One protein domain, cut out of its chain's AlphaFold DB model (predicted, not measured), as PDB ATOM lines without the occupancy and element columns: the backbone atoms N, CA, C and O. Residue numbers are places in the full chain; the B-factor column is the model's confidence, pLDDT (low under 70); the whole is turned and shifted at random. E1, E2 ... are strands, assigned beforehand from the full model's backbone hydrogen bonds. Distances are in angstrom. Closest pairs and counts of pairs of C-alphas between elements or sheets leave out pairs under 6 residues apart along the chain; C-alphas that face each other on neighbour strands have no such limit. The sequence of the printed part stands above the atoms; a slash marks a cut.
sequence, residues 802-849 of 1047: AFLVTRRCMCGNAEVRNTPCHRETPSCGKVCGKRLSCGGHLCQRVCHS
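AT A GLANCE: This is residues 802 to 849 of the 1047 residues of the protein "R3H domain-containing protein" of Jimgerdemannia flammicorona (UniProt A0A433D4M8). This is a slender rod with little regular structure: a hairpin of two strands, E1 and E2, makes one end, and the unnamed stretch after it runs out to the other end, turns at residues 837 to 841 and folds back. The printed part has 48 residues, with E1 then E2 antiparallel and no named helix; the class is all strand, with 11 residues in named elements. It is loose, radius of gyration of the C-alphas 12.9 A, and spans 43 by 14 by 12 A.

IN THESE COORDINATES: Find C-alpha 804 at (11.795, -7.690, 30.163); E1, residues 804 to 808, runs 13.3 A from there. Then find C-alpha 815 at (23.006, -3.062, 34.931); E2, residues 815 to 820, runs 13.4 A to C-alpha 820 at (10.436, -3.287, 30.348).

HOW THE PARTS SIT: Compare E1 with E2, a hairpin with a short link: their directions differ by 145 degrees. C-alphas 806 and 817 face each other at 4.3 A. Look for N 805 and O 819, 2.8 A apart, within hydrogen-bond range.

THE WHOLE: The two farthest C-alphas, of Phe 803 and Gly 840, are 42.8 A apart. Residues 821 to 849 hold no named element. The printed part has no cut, and no printed residue is under 70 in pLDDT.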
ATOM      1  N   ALA A 802       6.031  -4.714  26.852       79.38
ATOM      2  CA  ALA A 802       6.249  -5.084  28.249       79.38
ATOM      3  C   ALA A 802       7.376  -6.120  28.462       79.38
ATOM      4  O   ALA A 802       7.666  -6.469  29.605       79.38
ATOM      5  N   PHE A 803       8.008  -6.619  27.390       79.94
ATOM      6  CA  PHE A 803       9.060  -7.638  27.476       79.94
ATOM      7  C   PHE A 803      10.243  -7.162  28.328       79.94
ATOM      8  O   PHE A 803      10.657  -6.007  28.230       79.94
ATOM      9  N   LEU A 804      10.779  -8.042  29.176       86.00
ATOM     10  CA  LEU A 804      11.795  -7.690  30.163       86.00
ATOM     11  C   LEU A 804      13.206  -7.873  29.595       86.00
ATOM     12  O   LEU A 804      13.654  -8.991  29.359       86.00
ATOM     13  N   VAL A 805      13.926  -6.765  29.435       85.31
ATOM     14  CA  VAL A 805      15.319  -6.715  28.977       85.31
ATOM     15  C   VAL A 805      16.265  -6.318  30.115       85.31
ATOM     16  O   VAL A 805      15.863  -5.733  31.124       85.31
ATOM     17  N   THR A 806      17.555  -6.612  29.945       87.62
ATOM     18  CA  THR A 806      18.619  -6.015  30.768       87.62
ATOM     19  C   THR A 806      19.182  -4.806  30.032       87.62
ATOM     20  O   THR A 806      19.493  -4.890  28.845       87.62
ATOM     21  N   ARG A 807      19.294  -3.667  30.718       85.25
ATOM     22  CA  ARG A 807      19.806  -2.403  30.163       85.25
ATOM     23  C   ARG A 807      20.799  -1.777  31.144       85.25
ATOM     24  O   ARG A 807      20.647  -1.916  32.357       85.25
ATOM     25  N   ARG A 808      21.822  -1.080  30.641       84.69
ATOM     26  CA  ARG A 808      22.755  -0.322  31.493       84.69
ATOM     27  C   ARG A 808      22.038   0.895  32.088       84.69
ATOM     28  O   ARG A 808      21.250   1.551  31.417       84.69
ATOM     29  N   CYS A 809      22.311   1.174  33.357       84.12
ATOM     30  CA  CYS A 809      21.763   2.307  34.093       84.12
ATOM     31  C   CYS A 809      22.237   3.656  33.520       84.12
ATOM     32  O   CYS A 809      23.386   3.764  33.091       84.12
ATOM     33  N   MET A 810      21.417   4.709  33.647       80.62
ATOM     34  CA  MET A 810      21.788   6.098  33.315       80.62
ATOM     35  C   MET A 810      23.119   6.581  33.929       80.62
ATOM     36  O   MET A 810      23.766   7.455  33.362       80.62
ATOM     37  N   CYS A 811      23.549   6.042  35.078       73.19
ATOM     38  CA  CYS A 811      24.830   6.406  35.699       73.19
ATOM     39  C   CYS A 811      26.042   5.605  35.189       73.19
ATOM     40  O   CYS A 811      27.133   5.769  35.728       73.19
ATOM     41  N   GLY A 812      25.861   4.692  34.229       77.12
ATOM     42  CA  GLY A 812      26.896   3.798  33.694       77.12
ATOM     43  C   GLY A 812      27.316   2.646  34.624       77.12
ATOM     44  O   GLY A 812      27.615   1.554  34.146       77.12
ATOM     45  N   ASN A 813      27.273   2.861  35.941       74.31
ATOM     46  CA  ASN A 813      27.909   2.024  36.970       74.31
ATOM     47  C   ASN A 813      27.124   0.762  37.395       74.31
ATOM     48  O   ASN A 813      27.473   0.131  38.393       74.31
ATOM     49  N   ALA A 814      26.027   0.417  36.718       78.19
ATOM     50  CA  ALA A 814      25.212  -0.755  37.046       78.19
ATOM     51  C   ALA A 814      24.368  -1.219  35.853       78.19
ATOM     52  O   ALA A 814      23.981  -0.412  35.007       78.19
ATOM     53  N   GLU A 815      24.009  -2.499  35.838       86.00
ATOM     54  CA  GLU A 815      23.006  -3.062  34.931       86.00
ATOM     55  C   GLU A 815      21.675  -3.233  35.663       86.00
ATOM     56  O   GLU A 815      21.630  -3.726  36.791       86.00
ATOM     57  N   VAL A 816      20.584  -2.826  35.016       84.94
ATOM     58  CA  VAL A 816      19.220  -2.960  35.527       84.94
ATOM     59  C   VAL A 816      18.534  -4.082  34.756       84.94
ATOM     60  O   VAL A 816      18.069  -3.913  33.623       84.94
ATOM     61  N   ARG A 817      18.523  -5.263  35.377       84.44
ATOM     62  CA  ARG A 817      17.758  -6.430  34.920       84.44
ATOM     63  C   ARG A 817      16.261  -6.169  35.110       84.44
ATOM     64  O   ARG A 817      15.875  -5.330  35.920       84.44
ATOM     65  N   ASN A 818      15.428  -6.893  34.368       84.69
ATOM     66  CA  ASN A 818      13.965  -6.798  34.429       84.69
ATOM     67  C   ASN A 818      13.416  -5.391  34.091       84.69
ATOM     68  O   ASN A 818      12.395  -4.963  34.630       84.69
ATOM     69  N   THR A 819      14.069  -4.673  33.171       83.56
ATOM     70  CA  THR A 819      13.578  -3.397  32.627       83.56
ATOM     71  C   THR A 819      12.594  -3.676  31.479       83.56
ATOM     72  O   THR A 819      12.984  -4.351  30.530       83.56
ATOM     73  N   PRO A 820      11.340  -3.182  31.498       84.12
ATOM     74  CA  PRO A 820      10.436  -3.287  30.348       84.12
ATOM     75  C   PRO A 820      11.024  -2.619  29.101       84.12
ATOM     76  O   PRO A 820      11.553  -1.515  29.196       84.12
ATOM     77  N   CYS A 821      10.911  -3.247  27.929       82.31
ATOM     78  CA  CYS A 821      11.619  -2.833  26.712       82.31
ATOM     79  C   CYS A 821      11.318  -1.393  26.249       82.31
ATOM     80  O   CYS A 821      12.170  -0.773  25.619       82.31
ATOM     81  N   HIS A 822      10.147  -0.845  26.583       81.88
ATOM     82  CA  HIS A 822       9.789   0.554  26.313       81.88
ATOM     83  C   HIS A 822      10.463   1.585  27.244       81.88
ATOM     84  O   HIS A 822      10.276   2.784  27.060       81.88
ATOM     85  N   ARG A 823      11.206   1.157  28.277       82.94
ATOM     86  CA  ARG A 823      11.965   2.043  29.176       82.94
ATOM     87  C   ARG A 823      13.430   2.075  28.767       82.94
ATOM     88  O   ARG A 823      14.228   1.239  29.185       82.94
ATOM     89  N   GLU A 824      13.780   3.076  27.974       75.19
ATOM     90  CA  GLU A 824      15.139   3.249  27.455       75.19
ATOM     91  C   GLU A 824      16.152   3.669  28.533       75.19
ATOM     92  O   GLU A 824      17.326   3.308  28.446       75.19
ATOM     93  N   THR A 825      15.697   4.384  29.569       78.56
ATOM     94  CA  THR A 825      16.527   5.081  30.569       78.56
ATOM     95  C   THR A 825      16.301   4.591  32.015       78.56
ATOM     96  O   THR A 825      15.817   5.335  32.871       78.56
ATOM     97  N   PRO A 826      16.643   3.332  32.357       82.00
ATOM     98  CA  PRO A 826      16.478   2.822  33.717       82.00
ATOM     99  C   PRO A 826      17.486   3.430  34.706       82.00
ATOM    100  O   PRO A 826      18.665   3.630  34.395       82.00
ATOM    101  N   SER A 827      17.040   3.657  35.944       83.31
ATOM    102  CA  SER A 827      17.893   4.012  37.085       83.31
ATOM    103  C   SER A 827      18.100   2.802  38.006       83.31
ATOM    104  O   SER A 827      17.219   1.963  38.171       83.31
ATOM    105  N   CYS A 828      19.277   2.688  38.627       81.94
ATOM    106  CA  CYS A 828      19.650   1.517  39.433       81.94
ATOM    107  C   CYS A 828      19.222   1.597  40.910       81.94
ATOM    108  O   CYS A 828      19.712   0.816  41.723       81.94
ATOM    109  N   GLY A 829      18.386   2.572  41.286       80.38
ATOM    110  CA  GLY A 829      17.894   2.791  42.656       80.38
ATOM    111  C   GLY A 829      18.937   3.234  43.699       80.38
ATOM    112  O   GLY A 829      18.568   3.807  44.721       80.38
ATOM    113  N   LYS A 830      20.236   3.022  43.454       82.62
ATOM    114  CA  LYS A 830      21.328   3.419  44.358       82.62
ATOM    115  C   LYS A 830      21.424   4.945  44.487       82.62
ATOM    116  O   LYS A 830      21.148   5.673  43.532       82.62
ATOM    117  N   VAL A 831      21.866   5.427  45.650       83.44
ATOM    118  CA  VAL A 831      22.245   6.839  45.846       83.44
ATOM    119  C   VAL A 831      23.441   7.204  44.965       83.44
ATOM    120  O   VAL A 831      24.313   6.374  44.713       83.44
ATOM    121  N   CYS A 832      23.474   8.443  44.476       83.25
ATOM    122  CA  CYS A 832      24.424   8.881  43.453       83.25
ATOM    123  C   CYS A 832      25.874   8.943  43.965       83.25
ATOM    124  O   CYS A 832      26.799   8.626  43.219       83.25
ATOM    125  N   GLY A 833      26.091   9.338  45.224       77.88
ATOM    126  CA  GLY A 833      27.382   9.236  45.923       77.88
ATOM    127  C   GLY A 833      28.505  10.163  45.430       77.88
ATOM    128  O   GLY A 833      29.467  10.376  46.161       77.88
ATOM    129  N   LYS A 834      28.384  10.760  44.236       81.25
ATOM    130  CA  LYS A 834      29.333  11.742  43.691       81.25
ATOM    131  C   LYS A 834      29.528  12.915  44.660       81.25
ATOM    132  O   LYS A 834      28.565  13.411  45.246       81.25
ATOM    133  N   ARG A 835      30.773  13.371  44.810       82.31
ATOM    134  CA  ARG A 835      31.144  14.510  45.661       82.31
ATOM    135  C   ARG A 835      30.548  15.808  45.104       82.31
ATOM    136  O   ARG A 835      30.590  16.032  43.898       82.31
ATOM    137  N   LEU A 836      29.977  16.639  45.973       80.81
ATOM    138  CA  LEU A 836      29.416  17.941  45.605       80.81
ATOM    139  C   LEU A 836      30.512  19.017  45.533       80.81
ATOM    140  O   LEU A 836      31.568  18.876  46.153       80.81
ATOM    141  N   SER A 837      30.233  20.113  44.824       73.75
ATOM    142  CA  SER A 837      31.145  21.253  44.617       73.75
ATOM    143  C   SER A 837      31.673  21.878  45.915       73.75
ATOM    144  O   SER A 837      32.799  22.362  45.949       73.75
ATOM    145  N   CYS A 838      30.922  21.791  47.019       74.44
ATOM    146  CA  CYS A 838      31.357  22.243  48.345       74.44
ATOM    147  C   CYS A 838      32.473  21.391  48.989       74.44
ATOM    148  O   CYS A 838      32.919  21.703  50.092       74.44
ATOM    149  N   GLY A 839      32.876  20.273  48.373       71.94
ATOM    150  CA  GLY A 839      33.953  19.384  48.827       71.94
ATOM    151  C   GLY A 839      33.659  18.559  50.092       71.94
ATOM    152  O   GLY A 839      34.206  17.466  50.242       71.94
ATOM    153  N   GLY A 840      32.797  19.032  50.993       72.00
ATOM    154  CA  GLY A 840      32.461  18.340  52.242       72.00
ATOM    155  C   GLY A 840      31.379  17.263  52.119       72.00
ATOM    156  O   GLY A 840      31.326  16.370  52.959       72.00
ATOM    157  N   HIS A 841      30.516  17.331  51.100       79.88
ATOM    158  CA  HIS A 841      29.285  16.533  51.027       79.88
ATOM    159  C   HIS A 841      29.193  15.654  49.770       79.88
ATOM    160  O   HIS A 841      29.829  15.916  48.748       79.88
ATOM    161  N   LEU A 842      28.360  14.612  49.848       84.19
ATOM    162  CA  LEU A 842      28.093  13.648  48.776       84.19
ATOM    163  C   LEU A 842      26.649  13.784  48.273       84.19
ATOM    164  O   LEU A 842      25.746  14.165  49.020       84.19
ATOM    165  N   CYS A 843      26.397  13.452  47.009       84.25
ATOM    166  CA  CYS A 843      25.059  13.501  46.433       84.25
ATOM    167  C   CYS A 843      24.167  12.378  46.993       84.25
ATOM    168  O   CYS A 843      24.308  11.209  46.630       84.25
ATOM    169  N   GLN A 844      23.217  12.752  47.856       83.00
ATOM    170  CA  GLN A 844      22.241  11.841  48.472       83.00
ATOM    171  C   GLN A 844      21.040  11.525  47.558       83.00
ATOM    172  O   GLN A 844      20.197  10.706  47.913       83.00
ATOM    173  N   ARG A 845      20.942  12.157  46.376       80.06
ATOM    174  CA  ARG A 845      19.874  11.889  45.396       80.06
ATOM    175  C   ARG A 845      19.973  10.441  44.906       80.06
ATOM    176  O   ARG A 845      21.075   9.937  44.684       80.06
ATOM    177  N   VAL A 846      18.830   9.797  44.675       82.81
ATOM    178  CA  VAL A 846      18.761   8.541  43.908       82.81
ATOM    179  C   VAL A 846      19.360   8.772  42.514       82.81
ATOM    180  O   VAL A 846      19.262   9.873  41.974       82.81
ATOM    181  N   CYS A 847      20.006   7.742  41.962       84.19
ATOM    182  CA  CYS A 847      20.664   7.720  40.657       84.19
ATOM    183  C   CYS A 847      19.938   8.550  39.577       84.19
ATOM    184  O   CYS A 847      18.898   8.141  39.057       84.19
ATOM    185  N   HIS A 848      20.548   9.674  39.200       79.06
ATOM    186  CA  HIS A 848      20.038  10.643  38.234       79.06
ATOM    187  C   HIS A 848      21.037  10.850  37.081       79.06
ATOM    188  O   HIS A 848      22.224  10.539  37.208       79.06
ATOM    189  N   SER A 849      20.555  11.388  35.963       70.62
ATOM    190  CA  SER A 849      21.371  11.939  34.875       70.62
ATOM    191  C   SER A 849      21.840  13.370  35.201       70.62
ATOM    192  O   SER A 849      21.283  14.029  36.081       70.62
TER     193      SER A 849